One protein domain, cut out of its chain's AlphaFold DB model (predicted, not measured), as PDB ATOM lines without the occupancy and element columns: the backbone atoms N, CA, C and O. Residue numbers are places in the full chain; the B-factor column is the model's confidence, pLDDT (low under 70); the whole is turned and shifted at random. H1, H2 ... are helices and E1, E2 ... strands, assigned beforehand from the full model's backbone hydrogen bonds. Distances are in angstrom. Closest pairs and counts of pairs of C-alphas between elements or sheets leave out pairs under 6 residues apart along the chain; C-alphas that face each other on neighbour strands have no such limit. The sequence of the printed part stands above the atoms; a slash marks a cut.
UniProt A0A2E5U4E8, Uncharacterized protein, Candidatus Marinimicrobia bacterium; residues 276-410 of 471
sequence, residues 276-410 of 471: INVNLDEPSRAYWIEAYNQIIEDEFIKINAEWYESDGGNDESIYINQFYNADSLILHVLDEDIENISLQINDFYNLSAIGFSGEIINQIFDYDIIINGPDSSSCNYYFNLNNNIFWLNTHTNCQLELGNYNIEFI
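What this domain is: This is residues 276 to 410 of the 471 residues of an uncharacterized protein of Candidatus Marinimicrobia bacterium (UniProt A0A2E5U4E8). Two strongly twisted sheets stand face to face as a sandwich, one of six strands and one of five, with the strands of the one at 38 degrees to those of the other. The chain passes repeatedly from sheet to sheet, E8 and E9 bring two of the sheets' edges close together, and the small helix H1 only grazes the five-stranded sheet. The printed part has 135 residues and is mostly strand, with eleven named strands and one named helix, in the order E1 to E7, H1, E8 to E11. The sheets run E1 E3 E4 E6 E11 E8 and E2 E5 E7 E10 E9, both mixed. The whole is compact, with a radius of gyration of the C-alphas of 14.2 A and spans of 41 by 33 by 28 A.

How they stand to each other: Begin at E1, residues 276 to 280, an edge strand of the larger sheet. Its antiparallel neighbour is E3, residues 301 to 309, where N 276 and O 305 are within hydrogen-bond range at 2.8 A. E3 forms a hairpin with E4, residues 315 to 324, with N 304 and O 322 at 2.8 A. E6, residues 340 to 345, is parallel to E4, with N 318 and O 342 at 2.9 A. E11, residues 403 to 409, is antiparallel to E6, with N 343 and O 405 at 2.8 A, and to edge strand E8, residues 369 to 372, with N 370 and O 408 at 2.9 A. In the other sheet, edge strand E2, residues 289 to 294, is antiparallel to E5, residues 326 to 332, with N 290 and O 330 at 2.9 A. E7, residues 353 to 357, is parallel to E5, with N 355 and O 329 at 2.7 A. E10, residues 389 to 394, is antiparallel to E7, with N 356 and O 390 at 2.9 A, and forms a hairpin with E9, residues 381 to 386, with N 391 and O 384 at 2.9 A. The closest C-alphas of E8 and E9, Ile 371 and Tyr 381, are 6.4 A apart. H1, residues 359 to 363, grazes its sheet with residues 359 to 361; 0 of 1 O i to N i+4 pairs and 2 of 2 O i to N i+3 pairs are within range.

Where its parts are: Find C-alpha 276 at (109.566, 132.154, 77.244), where E1 begins. E3 spans 26.2 A; E4 runs 27.0 A from C-alpha 315 at (98.658, 123.701, 63.497) and bends by 53 degrees at residue 321. E11 runs 19.5 A to C-alpha 409 at (93.275, 116.923, 69.102).

The domain as a whole: Look for the farthest C-alphas at Asp 298 and Gly 313, 42.4 A apart. The printed part has no cut and no long link. The model's pLDDT is under 70 at residues 310 to 313, 362 to 367, 375 to 377 and 396.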
ATOM      1  N   ILE A 276     109.370 132.229  75.800       98.00
ATOM      2  CA  ILE A 276     109.566 132.154  77.244       98.00
ATOM      3  C   ILE A 276     111.019 131.805  77.533       98.00
ATOM      4  O   ILE A 276     111.512 130.749  77.152       98.00
ATOM      5  N   ASN A 277     111.712 132.675  78.257       97.88
ATOM      6  CA  ASN A 277     113.050 132.411  78.758       97.88
ATOM      7  C   ASN A 277     113.125 132.890  80.205       97.88
ATOM      8  O   ASN A 277     113.320 134.072  80.456       97.88
ATOM      9  N   VAL A 278     112.948 131.970  81.150       98.38
ATOM     10  CA  VAL A 278     112.773 132.305  82.566       98.38
ATOM     11  C   VAL A 278     113.611 131.413  83.473       98.38
ATOM     12  O   VAL A 278     114.032 130.319  83.080       98.38
ATOM     13  N   ASN A 279     113.870 131.922  84.671       98.38
ATOM     14  CA  ASN A 279     114.386 131.214  85.833       98.38
ATOM     15  C   ASN A 279     113.371 131.420  86.966       98.38
ATOM     16  O   ASN A 279     113.200 132.553  87.406       98.38
ATOM     17  N   LEU A 280     112.692 130.362  87.407       98.06
ATOM     18  CA  LEU A 280     111.703 130.427  88.492       98.06
ATOM     19  C   LEU A 280     112.370 130.032  89.808       98.06
ATOM     20  O   LEU A 280     113.124 129.056  89.835       98.06
ATOM     21  N   ASP A 281     112.133 130.780  90.880       96.19
ATOM     22  CA  ASP A 281     112.664 130.453  92.207       96.19
ATOM     23  C   ASP A 281     111.855 129.352  92.911       96.19
ATOM     24  O   ASP A 281     112.395 128.634  93.749       96.19
ATOM     25  N   GLU A 282     110.594 129.177  92.519       96.06
ATOM     26  CA  GLU A 282     109.707 128.103  92.956       96.06
ATOM     27  C   GLU A 282     108.814 127.591  91.804       96.06
ATOM     28  O   GLU A 282     108.639 128.285  90.793       96.06
ATOM     29  N   PRO A 283     108.238 126.373  91.917       97.19
ATOM     30  CA  PRO A 283     107.245 125.872  90.968       97.19
ATOM     31  C   PRO A 283     106.095 126.860  90.777       97.19
ATOM     32  O   PRO A 283     105.343 127.144  91.707       97.19
ATOM     33  N   SER A 284     105.969 127.384  89.565       97.31
ATOM     34  CA  SER A 284     104.992 128.412  89.230       97.31
ATOM     35  C   SER A 284     104.709 128.431  87.729       97.31
ATOM     36  O   SER A 284     105.397 127.791  86.920       97.31
ATOM     37  N   ARG A 285     103.653 129.161  87.363       97.88
ATOM     38  CA  ARG A 285     103.268 129.420  85.980       97.88
ATOM     39  C   ARG A 285     103.982 130.665  85.465       97.88
ATOM     40  O   ARG A 285     103.961 131.709  86.104       97.88
ATOM     41  N   ALA A 286     104.559 130.551  84.276       97.94
ATOM     42  CA  ALA A 286     105.062 131.657  83.482       97.94
ATOM     43  C   ALA A 286     104.280 131.704  82.166       97.94
ATOM     44  O   ALA A 286     104.559 130.953  81.233       97.94
ATOM     45  N   TYR A 287     103.294 132.598  82.089       97.31
ATOM     46  CA  TYR A 287     102.456 132.792  80.904       97.31
ATOM     47  C   TYR A 287     101.698 131.522  80.486       97.31
ATOM     48  O   TYR A 287     100.729 131.151  81.142       97.31
ATOM     49  N   TRP A 288     102.093 130.837  79.413       96.62
ATOM     50  CA  TRP A 288     101.443 129.609  78.936       96.62
ATOM     51  C   TRP A 288     102.151 128.321  79.385       96.62
ATOM     52  O   TRP A 288     101.688 127.232  79.061       96.62
ATOM     53  N   ILE A 289     103.244 128.402  80.146       97.69
ATOM     54  CA  ILE A 289     104.022 127.237  80.591       97.69
ATOM     55  C   ILE A 289     104.154 127.222  82.115       97.69
ATOM     56  O   ILE A 289     104.392 128.252  82.737       97.69
ATOM     57  N   GLU A 290     103.987 126.065  82.745       98.12
ATOM     58  CA  GLU A 290     103.980 125.939  84.205       98.12
ATOM     59  C   GLU A 290     104.811 124.745  84.669       98.12
ATOM     60  O   GLU A 290     104.668 123.634  84.157       98.12
ATOM     61  N   ALA A 291     105.694 124.972  85.641       97.69
ATOM     62  CA  ALA A 291     106.560 123.934  86.188       97.69
ATOM     63  C   ALA A 291     106.025 123.384  87.513       97.69
ATOM     64  O   ALA A 291     105.560 124.133  88.369       97.69
ATOM     65  N   TYR A 292     106.174 122.073  87.706       95.44
ATOM     66  CA  TYR A 292     105.800 121.359  88.928       95.44
ATOM     67  C   TYR A 292     106.946 120.496  89.456       95.44
ATOM     68  O   TYR A 292     107.790 120.017  88.698       95.44
ATOM     69  N   ASN A 293     106.911 120.254  90.771       93.69
ATOM     70  CA  ASN A 293     107.837 119.386  91.506       93.69
ATOM     71  C   ASN A 293     109.313 119.747  91.266       93.69
ATOM     72  O   ASN A 293     110.049 119.037  90.576       93.69
ATOM     73  N   GLN A 294     109.747 120.860  91.864       95.44
ATOM     74  CA  GLN A 294     111.160 121.235  91.896       95.44
ATOM     75  C   GLN A 294     112.007 120.108  92.504       95.44
ATOM     76  O   GLN A 294     111.612 119.474  93.486       95.44
ATOM     77  N   ILE A 295     113.177 119.855  91.917       95.81
ATOM     78  CA  ILE A 295     114.040 118.726  92.298       95.81
ATOM     79  C   ILE A 295     115.065 119.150  93.357       95.81
ATOM     80  O   ILE A 295     115.308 118.409  94.313       95.81
ATOM     81  N   ILE A 296     115.669 120.326  93.182       96.31
ATOM     82  CA  ILE A 296     116.638 120.946  94.087       96.31
ATOM     83  C   ILE A 296     116.048 122.285  94.540       96.31
ATOM     84  O   ILE A 296     115.886 123.186  93.722       96.31
ATOM     85  N   GLU A 297     115.713 122.383  95.828       92.31
ATOM     86  CA  GLU A 297     115.005 123.521  96.444       92.31
ATOM     87  C   GLU A 297     115.768 124.851  96.310       92.31
ATOM     88  O   GLU A 297     115.169 125.869  95.983       92.31
ATOM     89  N   ASP A 298     117.095 124.824  96.463       93.94
ATOM     90  CA  ASP A 298     117.946 126.025  96.455       93.94
ATOM     91  C   ASP A 298     118.556 126.338  95.069       93.94
ATOM     92  O   ASP A 298     119.656 126.887  94.968       93.94
ATOM     93  N   GLU A 299     117.890 125.937  93.985       95.50
ATOM     94  CA  GLU A 299     118.312 126.218  92.608       95.50
ATOM     95  C   GLU A 299     117.117 126.647  91.748       95.50
ATOM     96  O   GLU A 299     116.010 126.128  91.894       95.50
ATOM     97  N   PHE A 300     117.334 127.549  90.790       97.69
ATOM     98  CA  PHE A 300     116.263 127.993  89.893       97.69
ATOM     99  C   PHE A 300     115.772 126.873  88.965       97.69
ATOM    100  O   PHE A 300     116.550 126.052  88.469       97.69
ATOM    101  N   ILE A 301     114.476 126.884  88.661       98.00
ATOM    102  CA  ILE A 301     113.887 126.106  87.569       98.00
ATOM    103  C   ILE A 301     114.130 126.871  86.271       98.00
ATOM    104  O   ILE A 301     113.637 127.987  86.099       98.00
ATOM    105  N   LYS A 302     114.881 126.271  85.343       97.94
ATOM    106  CA  LYS A 302     115.144 126.878  84.034       97.94
ATOM    107  C   LYS A 302     114.081 126.450  83.039       97.94
ATOM    108  O   LYS A 302     113.926 125.251  82.809       97.94
ATOM    109  N   ILE A 303     113.451 127.419  82.378       98.31
ATOM    110  CA  ILE A 303     112.584 127.176  81.221       98.31
ATOM    111  C   ILE A 303     113.033 128.081  80.072       98.31
ATOM    112  O   ILE A 303     113.122 129.300  80.220       98.31
ATOM    113  N   ASN A 304     113.346 127.484  78.926       98.25
ATOM    114  CA  ASN A 304     113.460 128.173  77.646       98.25
ATOM    115  C   ASN A 304     112.560 127.443  76.651       98.25
ATOM    116  O   ASN A 304     112.794 126.266  76.364       98.25
ATOM    117  N   ALA A 305     111.522 128.120  76.182       98.38
ATOM    118  CA  ALA A 305     110.521 127.548  75.308       98.38
ATOM    119  C   ALA A 305     109.973 128.584  74.323       98.38
ATOM    120  O   ALA A 305     109.958 129.780  74.606       98.38
ATOM    121  N   GLU A 306     109.518 128.114  73.172       97.31
ATOM    122  CA  GLU A 306     108.933 128.936  72.117       97.31
ATOM    123  C   GLU A 306     107.626 128.307  71.644       97.31
ATOM    124  O   GLU A 306     107.532 127.084  71.544       97.31
ATOM    125  N   TRP A 307     106.651 129.152  71.329       94.56
ATOM    126  CA  TRP A 307     105.386 128.811  70.694       94.56
ATOM    127  C   TRP A 307     105.295 129.537  69.348       94.56
ATOM    128  O   TRP A 307     105.616 130.724  69.259       94.56
ATOM    129  N   TYR A 308     104.940 128.845  68.273       90.19
ATOM    130  CA  TYR A 308     104.880 129.437  66.937       90.19
ATOM    131  C   TYR A 308     103.885 128.696  66.052       90.19
ATOM    132  O   TYR A 308     103.927 127.471  65.928       90.19
ATOM    133  N   GLU A 309     103.088 129.493  65.352       82.44
ATOM    134  CA  GLU A 309     102.163 129.036  64.325       82.44
ATOM    135  C   GLU A 309     102.950 128.408  63.168       82.44
ATOM    136  O   GLU A 309     103.907 128.995  62.636       82.44
ATOM    137  N   SER A 310     102.582 127.184  62.792       62.75
ATOM    138  CA  SER A 310     103.363 126.386  61.844       62.75
ATOM    139  C   SER A 310     102.783 126.358  60.429       62.75
ATOM    140  O   SER A 310     103.546 126.160  59.474       62.75
ATOM    141  N   ASP A 311     101.486 126.632  60.260       59.41
ATOM    142  CA  ASP A 311     100.819 126.501  58.962       59.41
ATOM    143  C   ASP A 311      99.727 127.544  58.634       59.41
ATOM    144  O   ASP A 311      99.268 127.575  57.486       59.41
ATOM    145  N   GLY A 312      99.388 128.459  59.550       55.25
ATOM    146  CA  GLY A 312      98.453 129.557  59.278       55.25
ATOM    147  C   GLY A 312      96.979 129.273  59.608       55.25
ATOM    148  O   GLY A 312      96.119 129.989  59.080       55.25
ATOM    149  N   GLY A 313      96.676 128.187  60.329       66.94
ATOM    150  CA  GLY A 313      95.313 127.771  60.671       66.94
ATOM    151  C   GLY A 313      95.220 127.176  62.073       66.94
ATOM    152  O   GLY A 313      95.086 127.920  63.034       66.94
ATOM    153  N   ASN A 314      95.287 125.843  62.163       76.50
ATOM    154  CA  ASN A 314      95.036 125.084  63.397       76.50
ATOM    155  C   ASN A 314      96.277 124.277  63.848       76.50
ATOM    156  O   ASN A 314      96.186 123.519  64.821       76.50
ATOM    157  N   ASP A 315      97.422 124.407  63.153       85.88
ATOM    158  CA  ASP A 315      98.658 123.701  63.497       85.88
ATOM    159  C   ASP A 315      99.660 124.625  64.196       85.88
ATOM    160  O   ASP A 315     100.330 125.482  63.600       85.88
ATOM    161  N   GLU A 316      99.882 124.331  65.465       91.06
ATOM    162  CA  GLU A 316     100.849 125.007  66.306       91.06
ATOM    163  C   GLU A 316     102.099 124.162  66.513       91.06
ATOM    164  O   GLU A 316     102.138 122.936  66.351       91.06
ATOM    165  N   SER A 317     103.183 124.826  66.875       93.75
ATOM    166  CA  SER A 317     104.421 124.148  67.208       93.75
ATOM    167  C   SER A 317     105.053 124.744  68.457       93.75
ATOM    168  O   SER A 317     105.084 125.956  68.655       93.75
ATOM    169  N   ILE A 318     105.571 123.855  69.303       96.12
ATOM    170  CA  ILE A 318     106.157 124.202  70.596       96.12
ATOM    171  C   ILE A 318     107.579 123.652  70.657       96.12
ATOM    172  O   ILE A 318     107.781 122.440  70.558       96.12
ATOM    173  N   TYR A 319     108.573 124.515  70.875       97.38
ATOM    174  CA  TYR A 319     109.952 124.107  71.146       97.38
ATOM    175  C   TYR A 319     110.192 124.209  72.649       97.38
ATOM    176  O   TYR A 319     110.177 125.303  73.203       97.38
ATOM    177  N   ILE A 320     110.492 123.094  73.312       97.75
ATOM    178  CA  ILE A 320     111.088 123.094  74.651       97.75
ATOM    179  C   ILE A 320     112.602 123.019  74.468       97.75
ATOM    180  O   ILE A 320     113.181 121.943  74.292       97.75
ATOM    181  N   ASN A 321     113.242 124.187  74.447       98.00
ATOM    182  CA  ASN A 321     114.676 124.315  74.214       98.00
ATOM    183  C   ASN A 321     115.494 123.888  75.431       98.00
ATOM    184  O   ASN A 321     116.512 123.222  75.265       98.00
ATOM    185  N   GLN A 322     115.062 124.286  76.632       97.56
ATOM    186  CA  GLN A 322     115.698 123.915  77.897       97.56
ATOM    187  C   GLN A 322     114.649 123.785  79.001       97.56
ATOM    188  O   GLN A 322     113.867 124.710  79.219       97.56
ATOM    189  N   PHE A 323     114.681 122.676  79.737       97.56
ATOM    190  CA  PHE A 323     113.876 122.488  80.944       97.56
ATOM    191  C   PHE A 323     114.663 121.752  82.035       97.56
ATOM    192  O   PHE A 323     114.986 120.570  81.889       97.56
ATOM    193  N   TYR A 324     114.986 122.437  83.134       96.88
ATOM    194  CA  TYR A 324     115.803 121.869  84.212       96.88
ATOM    195  C   TYR A 324     115.229 122.148  85.601       96.88
ATOM    196  O   TYR A 324     114.538 123.139  85.817       96.88
ATOM    197  N   ASN A 325     115.615 121.291  86.549       96.81
ATOM    198  CA  ASN A 325     115.301 121.372  87.978       96.81
ATOM    199  C   ASN A 325     113.812 121.220  88.359       96.81
ATOM    200  O   ASN A 325     113.424 121.510  89.486       96.81
ATOM    201  N   ALA A 326     112.990 120.686  87.460       96.56
ATOM    202  CA  ALA A 326     111.616 120.269  87.729       96.56
ATOM    203  C   ALA A 326     111.319 118.963  86.974       96.56
ATOM    204  O   ALA A 326     111.989 118.657  85.985       96.56
ATOM    205  N   ASP A 327     110.357 118.168  87.451       94.19
ATOM    206  CA  ASP A 327     110.038 116.861  86.846       94.19
ATOM    207  C   ASP A 327     108.776 116.853  85.979       94.19
ATOM    208  O   ASP A 327     108.523 115.876  85.264       94.19
ATOM    209  N   SER A 328     107.994 117.928  86.037       95.19
ATOM    210  CA  SER A 328     106.689 118.020  85.402       95.19
ATOM    211  C   SER A 328     106.491 119.400  84.792       95.19
ATOM    212  O   SER A 328     106.825 120.415  85.407       95.19
ATOM    213  N   LEU A 329     105.933 119.424  83.587       96.62
ATOM    214  CA  LEU A 329     105.649 120.637  82.830       96.62
ATOM    215  C   LEU A 329     104.192 120.625  82.376       96.62
ATOM    216  O   LEU A 329     103.735 119.606  81.871       96.62
ATOM    217  N   ILE A 330     103.476 121.731  82.521       97.00
ATOM    218  CA  ILE A 330     102.132 121.910  81.970       97.00
ATOM    219  C   ILE A 330     102.181 122.998  80.901       97.00
ATOM    220  O   ILE A 330     102.724 124.079  81.124       97.00
ATOM    221  N   LEU A 331     101.619 122.692  79.737       96.56
ATOM    222  CA  LEU A 331     101.445 123.593  78.609       96.56
ATOM    223  C   LEU A 331      99.973 124.017  78.563       96.56
ATOM    224  O   LEU A 331      99.087 123.197  78.326       96.56
ATOM    225  N   HIS A 332      99.712 125.294  78.820       94.69
ATOM    226  CA  HIS A 332      98.376 125.877  78.774       94.69
ATOM    227  C   HIS A 332      98.036 126.261  77.330       94.69
ATOM    228  O   HIS A 332      98.499 127.281  76.815       94.69
ATOM    229  N   VAL A 333      97.216 125.432  76.691       90.88
ATOM    230  CA  VAL A 333      96.625 125.660  75.372       90.88
ATOM    231  C   VAL A 333      95.373 126.520  75.555       90.88
ATOM    232  O   VAL A 333      94.304 126.058  75.951       90.88
ATOM    233  N   LEU A 334      95.585 127.819  75.401       84.62
ATOM    234  CA  LEU A 334      94.590 128.876  75.608       84.62
ATOM    235  C   LEU A 334      93.782 129.187  74.347       84.62
ATOM    236  O   LEU A 334      92.668 129.658  74.496       84.62
ATOM    237  N   ASP A 335      94.331 128.949  73.155       83.88
ATOM    238  CA  ASP A 335      93.563 129.033  71.917       83.88
ATOM    239  C   ASP A 335      92.775 127.736  71.718       83.88
ATOM    240  O   ASP A 335      93.295 126.625  71.874       83.88
ATOM    241  N   GLU A 336      91.494 127.910  71.440       75.88
ATOM    242  CA  GLU A 336      90.509 126.852  71.339       75.88
ATOM    243  C   GLU A 336      90.424 126.268  69.917       75.88
ATOM    244  O   GLU A 336      89.907 125.168  69.747       75.88
ATOM    245  N   ASP A 337      91.001 126.950  68.921       78.12
ATOM    246  CA  ASP A 337      90.998 126.538  67.513       78.12
ATOM    247  C   ASP A 337      92.167 125.583  67.154       78.12
ATOM    248  O   ASP A 337      92.262 125.095  66.025       78.12
ATOM    249  N   ILE A 338      93.066 125.278  68.101       82.69
ATOM    250  CA  ILE A 338      94.260 124.447  67.855       82.69
ATOM    251  C   ILE A 338      93.893 122.962  67.742       82.69
ATOM    252  O   ILE A 338      93.595 122.301  68.736       82.69
ATOM    253  N   GLU A 339      94.048 122.394  66.549       84.94
ATOM    254  CA  GLU A 339      93.839 120.966  66.281       84.94
ATOM    255  C   GLU A 339      95.130 120.161  66.408       84.94
ATOM    256  O   GLU A 339      95.115 119.041  66.914       84.94
ATOM    257  N   ASN A 340      96.266 120.705  65.968       89.25
ATOM    258  CA  ASN A 340      97.522 119.964  65.942       89.25
ATOM    259  C   ASN A 340      98.632 120.718  66.665       89.25
ATOM    260  O   ASN A 340      98.827 121.915  66.483       89.25
ATOM    261  N   ILE A 341      99.422 119.987  67.453       92.25
ATOM    262  CA  ILE A 341     100.638 120.489  68.089       92.25
ATOM    263  C   ILE A 341     101.825 119.615  67.683       92.25
ATOM    264  O   ILE A 341     101.896 118.427  68.014       92.25
ATOM    265  N   SER A 342     102.819 120.228  67.043       93.69
ATOM    266  CA  SER A 342     104.164 119.662  66.910       93.69
ATOM    267  C   SER A 342     105.038 120.123  68.080       93.69
ATOM    268  O   SER A 342     105.634 121.203  68.057       93.69
ATOM    269  N   LEU A 343     105.149 119.281  69.108       94.81
ATOM    270  CA  LEU A 343     105.986 119.512  70.285       94.81
ATOM    271  C   LEU A 343     107.390 118.934  70.065       94.81
ATOM    272  O   LEU A 343     107.567 117.720  69.982       94.81
ATOM    273  N   GLN A 344     108.411 119.781  70.041       95.19
ATOM    274  CA  GLN A 344     109.811 119.380  69.950       95.19
ATOM    275  C   GLN A 344     110.543 119.636  71.269       95.19
ATOM    276  O   GLN A 344     110.630 120.763  71.749       95.19
ATOM    277  N   ILE A 345     111.135 118.582  71.828       95.06
ATOM    278  CA  ILE A 345     111.905 118.638  73.073       95.06
ATOM    279  C   ILE A 345     113.395 118.497  72.753       95.06
ATOM    280  O   ILE A 345     113.842 117.437  72.304       95.06
ATOM    281  N   ASN A 346     114.159 119.565  72.993       95.75
ATOM    282  CA  ASN A 346     115.570 119.665  72.612       95.75
ATOM    283  C   ASN A 346     116.530 119.316  73.748       95.75
ATOM    284  O   ASN A 346     117.520 118.620  73.513       95.75
ATOM    285  N   ASP A 347     116.246 119.783  74.964       96.31
ATOM    286  CA  ASP A 347     117.080 119.511  76.130       96.31
ATOM    287  C   ASP A 347     116.274 119.588  77.431       96.31
ATOM    288  O   ASP A 347     115.523 120.537  77.669       96.31
ATOM    289  N   PHE A 348     116.449 118.586  78.290       93.38
ATOM    290  CA  PHE A 348     115.866 118.566  79.622       93.38
ATOM    291  C   PHE A 348     116.683 117.706  80.587       93.38
ATOM    292  O   PHE A 348     117.435 116.814  80.186       93.38
ATOM    293  N   TYR A 349     116.457 117.904  81.885       90.12
ATOM    294  CA  TYR A 349     116.980 117.029  82.933       90.12
ATOM    295  C   TYR A 349     115.859 116.622  83.891       90.12
ATOM    296  O   TYR A 349     115.293 117.472  84.567       90.12
ATOM    297  N   ASN A 350     115.571 115.314  83.960       84.25
ATOM    298  CA  ASN A 350     114.538 114.690  84.805       84.25
ATOM    299  C   ASN A 350     113.064 115.021  84.482       84.25
ATOM    300  O   ASN A 350     112.200 114.736  85.306       84.25
ATOM    301  N   LEU A 351     112.747 115.518  83.283       88.94
ATOM    302  CA  LEU A 351     111.359 115.647  82.831       88.94
ATOM    303  C   LEU A 351     110.700 114.263  82.723       88.94
ATOM    304  O   LEU A 351     111.156 113.386  81.988       88.94
ATOM    305  N   SER A 352     109.623 114.077  83.475       88.81
ATOM    306  CA  SER A 352     108.903 112.813  83.615       88.81
ATOM    307  C   SER A 352     107.454 112.891  83.143       88.81
ATOM    308  O   SER A 352     106.915 111.874  82.701       88.81
ATOM    309  N   ALA A 353     106.851 114.081  83.181       91.31
ATOM    310  CA  ALA A 353     105.469 114.305  82.788       91.31
ATOM    311  C   ALA A 353     105.309 115.630  82.033       91.31
ATOM    312  O   ALA A 353     105.856 116.656  82.435       91.31
ATOM    313  N   ILE A 354     104.525 115.600  80.956       94.75
ATOM    314  CA  ILE A 354     104.064 116.797  80.246       94.75
ATOM    315  C   ILE A 354     102.543 116.780  80.275       94.75
ATOM    316  O   ILE A 354     101.934 115.786  79.888       94.75
ATOM    317  N   GLY A 355     101.934 117.840  80.779       93.69
ATOM    318  CA  GLY A 355     100.497 118.048  80.810       93.69
ATOM    319  C   GLY A 355     100.079 119.088  79.782       93.69
ATOM    320  O   GLY A 355     100.835 120.012  79.500       93.69
ATOM    321  N   PHE A 356      98.865 118.958  79.265       92.69
ATOM    322  CA  PHE A 356      98.184 120.006  78.511       92.69
ATOM    323  C   PHE A 356      96.952 120.440  79.297       92.69
ATOM    324  O   PHE A 356      96.208 119.588  79.786       92.69
ATOM    325  N   SER A 357      96.773 121.746  79.452       92.00
ATOM    326  CA  SER A 357      95.657 122.401  80.147       92.00
ATOM    327  C   SER A 357      95.095 123.537  79.297       92.00
ATOM    328  O   SER A 357      95.606 123.798  78.214       92.00
ATOM    329  N   GLY A 358      94.077 124.238  79.793       87.00
ATOM    330  CA  GLY A 358      93.520 125.427  79.143       87.00
ATOM    331  C   GLY A 358      92.146 125.188  78.526       87.00
ATOM    332  O   GLY A 358      91.471 124.211  78.861       87.00
ATOM    333  N   GLU A 359      91.716 126.118  77.675       80.31
ATOM    334  CA  GLU A 359      90.357 126.149  77.117       80.31
ATOM    335  C   GLU A 359      90.074 124.936  76.232       80.31
ATOM    336  O   GLU A 359      88.964 124.398  76.273       80.31
ATOM    337  N   ILE A 360      91.114 124.412  75.575       75.75
ATOM    338  CA  ILE A 360      91.040 123.231  74.711       75.75
ATOM    339  C   ILE A 360      90.419 122.003  75.409       75.75
ATOM    340  O   ILE A 360      89.760 121.175  74.785       75.75
ATOM    341  N   ILE A 361      90.565 121.885  76.736       75.88
ATOM    342  CA  ILE A 361      90.027 120.749  77.501       75.88
ATOM    343  C   ILE A 361      88.503 120.724  77.504       75.88
ATOM    344  O   ILE A 361      87.912 119.650  77.593       75.88
ATOM    345  N   ASN A 362      87.858 121.883  77.393       69.75
ATOM    346  CA  ASN A 362      86.401 121.948  77.363       69.75
ATOM    347  C   ASN A 362      85.820 121.374  76.063       69.75
ATOM    348  O   ASN A 362      84.633 121.056  76.033       69.75
ATOM    349  N   GLN A 363      86.646 121.222  75.024       65.88
ATOM    350  CA  GLN A 363      86.222 120.786  73.697       65.88
ATOM    351  C   GLN A 363      86.544 119.311  73.390       65.88
ATOM    352  O   GLN A 363      86.038 118.764  72.411       65.88
ATOM    353  N   ILE A 364      87.371 118.649  74.209       67.06
ATOM    354  CA  ILE A 364      87.918 117.316  73.905       67.06
ATOM    355  C   ILE A 364      87.451 116.274  74.926       67.06
ATOM    356  O   ILE A 364      87.597 116.453  76.138       67.06
ATOM    357  N   PHE A 365      86.983 115.116  74.446       60.59
ATOM    358  CA  PHE A 365      86.794 113.925  75.278       60.59
ATOM    359  C   PHE A 365      88.028 113.002  75.203       60.59
ATOM    360  O   PHE A 365      88.651 112.847  74.162       60.59
ATOM    361  N   ASP A 366      88.373 112.342  76.318       54.41
ATOM    362  CA  ASP A 366      89.609 111.551  76.570       54.41
ATOM    363  C   ASP A 366      90.007 110.513  75.484       54.41
ATOM    364  O   ASP A 366      91.141 110.041  75.466       54.41
ATOM    365  N   TYR A 367      89.105 110.142  74.568       55.84
ATOM    366  CA  TYR A 367      89.366 109.198  73.469       55.84
ATOM    367  C   TYR A 367      89.776 109.851  72.143       55.84
ATOM    368  O   TYR A 367      90.108 109.130  71.200       55.84
ATOM    369  N   ASP A 368      89.793 111.180  72.091       72.00
ATOM    370  CA  ASP A 368      89.904 111.958  70.864       72.00
ATOM    371  C   ASP A 368      91.286 112.627  70.708       72.00
ATOM    372  O   ASP A 368      91.445 113.559  69.939       72.00
ATOM    373  N   ILE A 369      92.327 112.156  71.408       81.56
ATOM    374  CA  ILE A 369      93.699 112.673  71.239       81.56
ATOM    375  C   ILE A 369      94.604 111.590  70.657       81.56
ATOM    376  O   ILE A 369      94.809 110.531  71.263       81.56
ATOM    377  N   ILE A 370      95.193 111.863  69.494       84.44
ATOM    378  CA  ILE A 370      96.206 111.013  68.865       84.44
ATOM    379  C   ILE A 370      97.587 111.585  69.170       84.44
ATOM    380  O   ILE A 370      97.820 112.784  69.076       84.44
ATOM    381  N   ILE A 371      98.537 110.711  69.514       87.62
ATOM    382  CA  ILE A 371      99.934 111.107  69.677       87.62
ATOM    383  C   ILE A 371     100.896 110.132  69.010       87.62
ATOM    384  O   ILE A 371     100.847 108.918  69.220       87.62
ATOM    385  N   ASN A 372     101.830 110.699  68.252       86.50
ATOM    386  CA  ASN A 372     102.971 110.002  67.684       86.50
ATOM    387  C   ASN A 372     104.250 110.612  68.257       86.50
ATOM    388  O   ASN A 372     104.521 111.791  68.043       86.50
ATOM    389  N   GLY A 373     105.021 109.822  69.003       83.81
ATOM    390  CA  GLY A 373     106.309 110.267  69.533       83.81
ATOM    391  C   GLY A 373     107.437 110.232  68.496       83.81
ATOM    392  O   GLY A 373     107.196 109.937  67.322       83.81
ATOM    393  N   PRO A 374     108.685 110.472  68.929       83.44
ATOM    394  CA  PRO A 374     109.839 110.531  68.039       83.44
ATOM    395  C   PRO A 374     110.029 109.229  67.248       83.44
ATOM    396  O   PRO A 374     109.938 108.140  67.819       83.44
ATOM    397  N   ASP A 375     110.380 109.331  65.958       68.75
ATOM    398  CA  ASP A 375     110.571 108.191  65.034       68.75
ATOM    399  C   ASP A 375     111.581 107.135  65.532       68.75
ATOM    400  O   ASP A 375     111.564 105.979  65.105       68.75
ATOM    401  N   SER A 376     112.505 107.530  66.411       63.88
ATOM    402  CA  SER A 376     113.492 106.640  67.032       63.88
ATOM    403  C   SER A 376     112.958 105.848  68.226       63.88
ATOM    404  O   SER A 376     113.633 104.916  68.674       63.88
ATOM    405  N   SER A 377     111.787 106.210  68.747       66.88
ATOM    406  CA  SER A 377     111.221 105.620  69.953       66.88
ATOM    407  C   SER A 377     110.515 104.294  69.637       66.88
ATOM    408  O   SER A 377     109.827 104.129  68.631       66.88
ATOM    409  N   SER A 378     110.683 103.311  70.523       70.75
ATOM    410  CA  SER A 378     109.854 102.088  70.528       70.75
ATOM    411  C   SER A 378     108.664 102.206  71.486       70.75
ATOM    412  O   SER A 378     108.044 101.203  71.849       70.75
ATOM    413  N   CYS A 379     108.399 103.429  71.939       78.50
ATOM    414  CA  CYS A 379     107.490 103.732  73.022       78.50
ATOM    415  C   CYS A 379     106.107 104.090  72.494       78.50
ATOM    416  O   CYS A 379     105.957 104.812  71.515       78.50
ATOM    417  N   ASN A 380     105.091 103.576  73.182       83.31
ATOM    418  CA  ASN A 380     103.711 103.959  72.939       83.31
ATOM    419  C   ASN A 380     103.324 105.043  73.939       83.31
ATOM    420  O   ASN A 380     103.374 104.813  75.158       83.31
ATOM    421  N   TYR A 381     102.901 106.176  73.402       86.94
ATOM    422  CA  TYR A 381     102.444 107.340  74.142       86.94
ATOM    423  C   TYR A 381     100.918 107.365  74.181       86.94
ATOM    424  O   TYR A 381     100.262 106.835  73.286       86.94
ATOM    425  N   TYR A 382     100.357 107.911  75.251       85.81
ATOM    426  CA  TYR A 382      98.917 108.085  75.415       85.81
ATOM    427  C   TYR A 382      98.654 109.195  76.424       85.81
ATOM    428  O   TYR A 382      99.508 109.477  77.267       85.81
ATOM    429  N   PHE A 383      97.472 109.791  76.363       88.25
ATOM    430  CA  PHE A 383      97.026 110.752  77.359       88.25
ATOM    431  C   PHE A 383      96.155 110.079  78.419       88.25
ATOM    432  O   PHE A 383      95.509 109.066  78.158       88.25
ATOM    433  N   ASN A 384      96.174 110.632  79.630       87.75
ATOM    434  CA  ASN A 384      95.126 110.403  80.618       87.75
ATOM    435  C   ASN A 384      94.661 111.757  81.142       87.75
ATOM    436  O   ASN A 384      95.495 112.565  81.570       87.75
ATOM    437  N   LEU A 385      93.351 111.967  81.192       87.00
ATOM    438  CA  LEU A 385      92.776 113.123  81.865       87.00
ATOM    439  C   LEU A 385      92.819 112.963  83.395       87.00
ATOM    440  O   LEU A 385      92.269 112.016  83.965       87.00
ATOM    441  N   ASN A 386      93.448 113.912  84.090       88.81
ATOM    442  CA  ASN A 386      93.414 114.009  85.551       88.81
ATOM    443  C   ASN A 386      93.404 115.479  85.978       88.81
ATOM    444  O   ASN A 386      94.261 116.240  85.543       88.81
ATOM    445  N   ASN A 387      92.455 115.862  86.840       87.06
ATOM    446  CA  ASN A 387      92.297 117.229  87.348       87.06
ATOM    447  C   ASN A 387      92.252 118.290  86.233       87.06
ATOM    448  O   ASN A 387      92.898 119.324  86.350       87.06
ATOM    449  N   ASN A 388      91.499 118.024  85.159       86.81
ATOM    450  CA  ASN A 388      91.430 118.885  83.972       86.81
ATOM    451  C   ASN A 388      92.810 119.174  83.362       86.81
ATOM    452  O   ASN A 388      93.093 120.299  82.974       86.81
ATOM    453  N   ILE A 389      93.682 118.167  83.318       90.69
ATOM    454  CA  ILE A 389      94.963 118.209  82.613       90.69
ATOM    455  C   ILE A 389      95.116 116.888  81.855       90.69
ATOM    456  O   ILE A 389      94.988 115.809  82.448       90.69
ATOM    457  N   PHE A 390      95.397 116.962  80.556       90.62
ATOM    458  CA  PHE A 390      95.771 115.804  79.747       90.62
ATOM    459  C   PHE A 390      97.253 115.508  79.942       90.62
ATOM    460  O   PHE A 390      98.119 116.183  79.391       90.62
ATOM    461  N   TRP A 391      97.558 114.482  80.731       91.94
ATOM    462  CA  TRP A 391      98.935 114.086  81.003       91.94
ATOM    463  C   TRP A 391      99.447 113.113  79.952       91.94
ATOM    464  O   TRP A 391      98.908 112.013  79.802       91.94
ATOM    465  N   LEU A 392     100.532 113.487  79.283       90.50
ATOM    466  CA  LEU A 392     101.298 112.620  78.407       90.50
ATOM    467  C   LEU A 392     101.966 111.518  79.232       90.50
ATOM    468  O   LEU A 392     102.847 111.763  80.056       90.50
ATOM    469  N   ASN A 393     101.549 110.284  78.980       83.88
ATOM    470  CA  ASN A 393     102.047 109.086  79.626       83.88
ATOM    471  C   ASN A 393     102.713 108.147  78.619       83.88
ATOM    472  O   ASN A 393     102.459 108.171  77.414       83.88
ATOM    473  N   THR A 394     103.554 107.260  79.148       82.94
ATOM    474  CA  THR A 394     104.198 106.190  78.385       82.94
ATOM    475  C   THR A 394     103.796 104.828  78.945       82.94
ATOM    476  O   THR A 394     103.492 104.678  80.132       82.94
ATOM    477  N   HIS A 395     103.735 103.803  78.092       75.50
ATOM    478  CA  HIS A 395     103.478 102.436  78.554       75.50
ATOM    479  C   HIS A 395     104.689 101.876  79.324       75.50
ATOM    480  O   HIS A 395     105.830 102.271  79.097       75.50
ATOM    481  N   THR A 396     104.447 100.937  80.248       66.00
ATOM    482  CA  THR A 396     105.440 100.466  81.235       66.00
ATOM    483  C   THR A 396     106.812 100.127  80.630       66.00
ATOM    484  O   THR A 396     106.893  99.270  79.748       66.00
ATOM    485  N   ASN A 397     107.867 100.720  81.211       70.19
ATOM    486  CA  ASN A 397     109.297 100.690  80.834       70.19
ATOM    487  C   ASN A 397     109.759 101.717  79.783       70.19
ATOM    488  O   ASN A 397     110.881 101.594  79.295       70.19
ATOM    489  N   CYS A 398     108.947 102.727  79.476       78.50
ATOM    490  CA  CYS A 398     109.345 103.875  78.664       78.50
ATOM    491  C   CYS A 398     109.507 105.151  79.503       78.50
ATOM    492  O   CYS A 398     109.010 105.244  80.626       78.50
ATOM    493  N   GLN A 399     110.240 106.115  78.953       83.00
ATOM    494  CA  GLN A 399     110.400 107.470  79.482       83.00
ATOM    495  C   GLN A 399     110.133 108.462  78.348       83.00
ATOM    496  O   GLN A 399     110.096 108.070  77.180       83.00
ATOM    497  N   LEU A 400     109.929 109.732  78.691       86.25
ATOM    498  CA  LEU A 400     109.949 110.796  77.693       86.25
ATOM    499  C   LEU A 400     111.344 110.860  77.060       86.25
ATOM    500  O   LEU A 400     112.361 110.752  77.747       86.25
ATOM    501  N   GLU A 401     111.378 110.992  75.742       88.25
ATOM    502  CA  GLU A 401     112.599 111.075  74.943       88.25
ATOM    503  C   GLU A 401     112.722 112.464  74.304       88.25
ATOM    504  O   GLU A 401     111.732 113.179  74.132       88.25
ATOM    505  N   LEU A 402     113.943 112.843  73.933       91.62
ATOM    506  CA  LEU A 402     114.168 114.021  73.098       91.62
ATOM    507  C   LEU A 402     113.631 113.775  71.683       91.62
ATOM    508  O   LEU A 402     113.681 112.651  71.179       91.62
ATOM    509  N   GLY A 403     113.192 114.842  71.022       92.06
ATOM    510  CA  GLY A 403     112.686 114.800  69.654       92.06
ATOM    511  C   GLY A 403     111.268 115.337  69.523       92.06
ATOM    512  O   GLY A 403     110.778 116.052  70.396       92.06
ATOM    513  N   ASN A 404     110.642 115.000  68.397       92.50
ATOM    514  CA  ASN A 404     109.371 115.578  67.979       92.50
ATOM    515  C   ASN A 404     108.211 114.643  68.318       92.50
ATOM    516  O   ASN A 404     108.262 113.447  68.028       92.50
ATOM    517  N   TYR A 405     107.167 115.225  68.888       92.50
ATOM    518  CA  TYR A 405     105.888 114.614  69.194       92.50
ATOM    519  C   TYR A 405     104.833 115.333  68.364       92.50
ATOM    520  O   TYR A 405     104.725 116.554  68.435       92.50
ATOM    521  N   ASN A 406     104.061 114.581  67.588       91.94
ATOM    522  CA  ASN A 406     102.904 115.115  66.877       91.94
ATOM    523  C   ASN A 406     101.659 114.738  67.673       91.94
ATOM    524  O   ASN A 406     101.419 113.545  67.891       91.94
ATOM    525  N   ILE A 407     100.926 115.745  68.124       91.25
ATOM    526  CA  ILE A 407      99.707 115.623  68.915       91.25
ATOM    527  C   ILE A 407      98.574 116.173  68.060       91.25
ATOM    528  O   ILE A 407      98.679 117.286  67.564       91.25
ATOM    529  N   GLU A 408      97.529 115.383  67.877       89.19
ATOM    530  CA  GLU A 408      96.321 115.752  67.143       89.19
ATOM    531  C   GLU A 408      95.156 115.659  68.128       89.19
ATOM    532  O   GLU A 408      94.880 114.588  68.685       89.19
ATOM    533  N   PHE A 409      94.521 116.795  68.377       84.00
ATOM    534  CA  PHE A 409      93.275 116.923  69.102       84.00
ATOM    535  C   PHE A 409      92.130 116.781  68.109       84.00
ATOM    536  O   PHE A 409      91.973 117.563  67.179       84.00
ATOM    537  N   ILE A 410      91.323 115.750  68.302       77.19
ATOM    538  CA  ILE A 410      90.131 115.512  67.507       77.19
ATOM    539  C   ILE A 410      88.974 116.145  68.267       77.19
ATOM    540  O   ILE A 410      88.593 115.713  69.352       77.19
TER     541      ILE A 410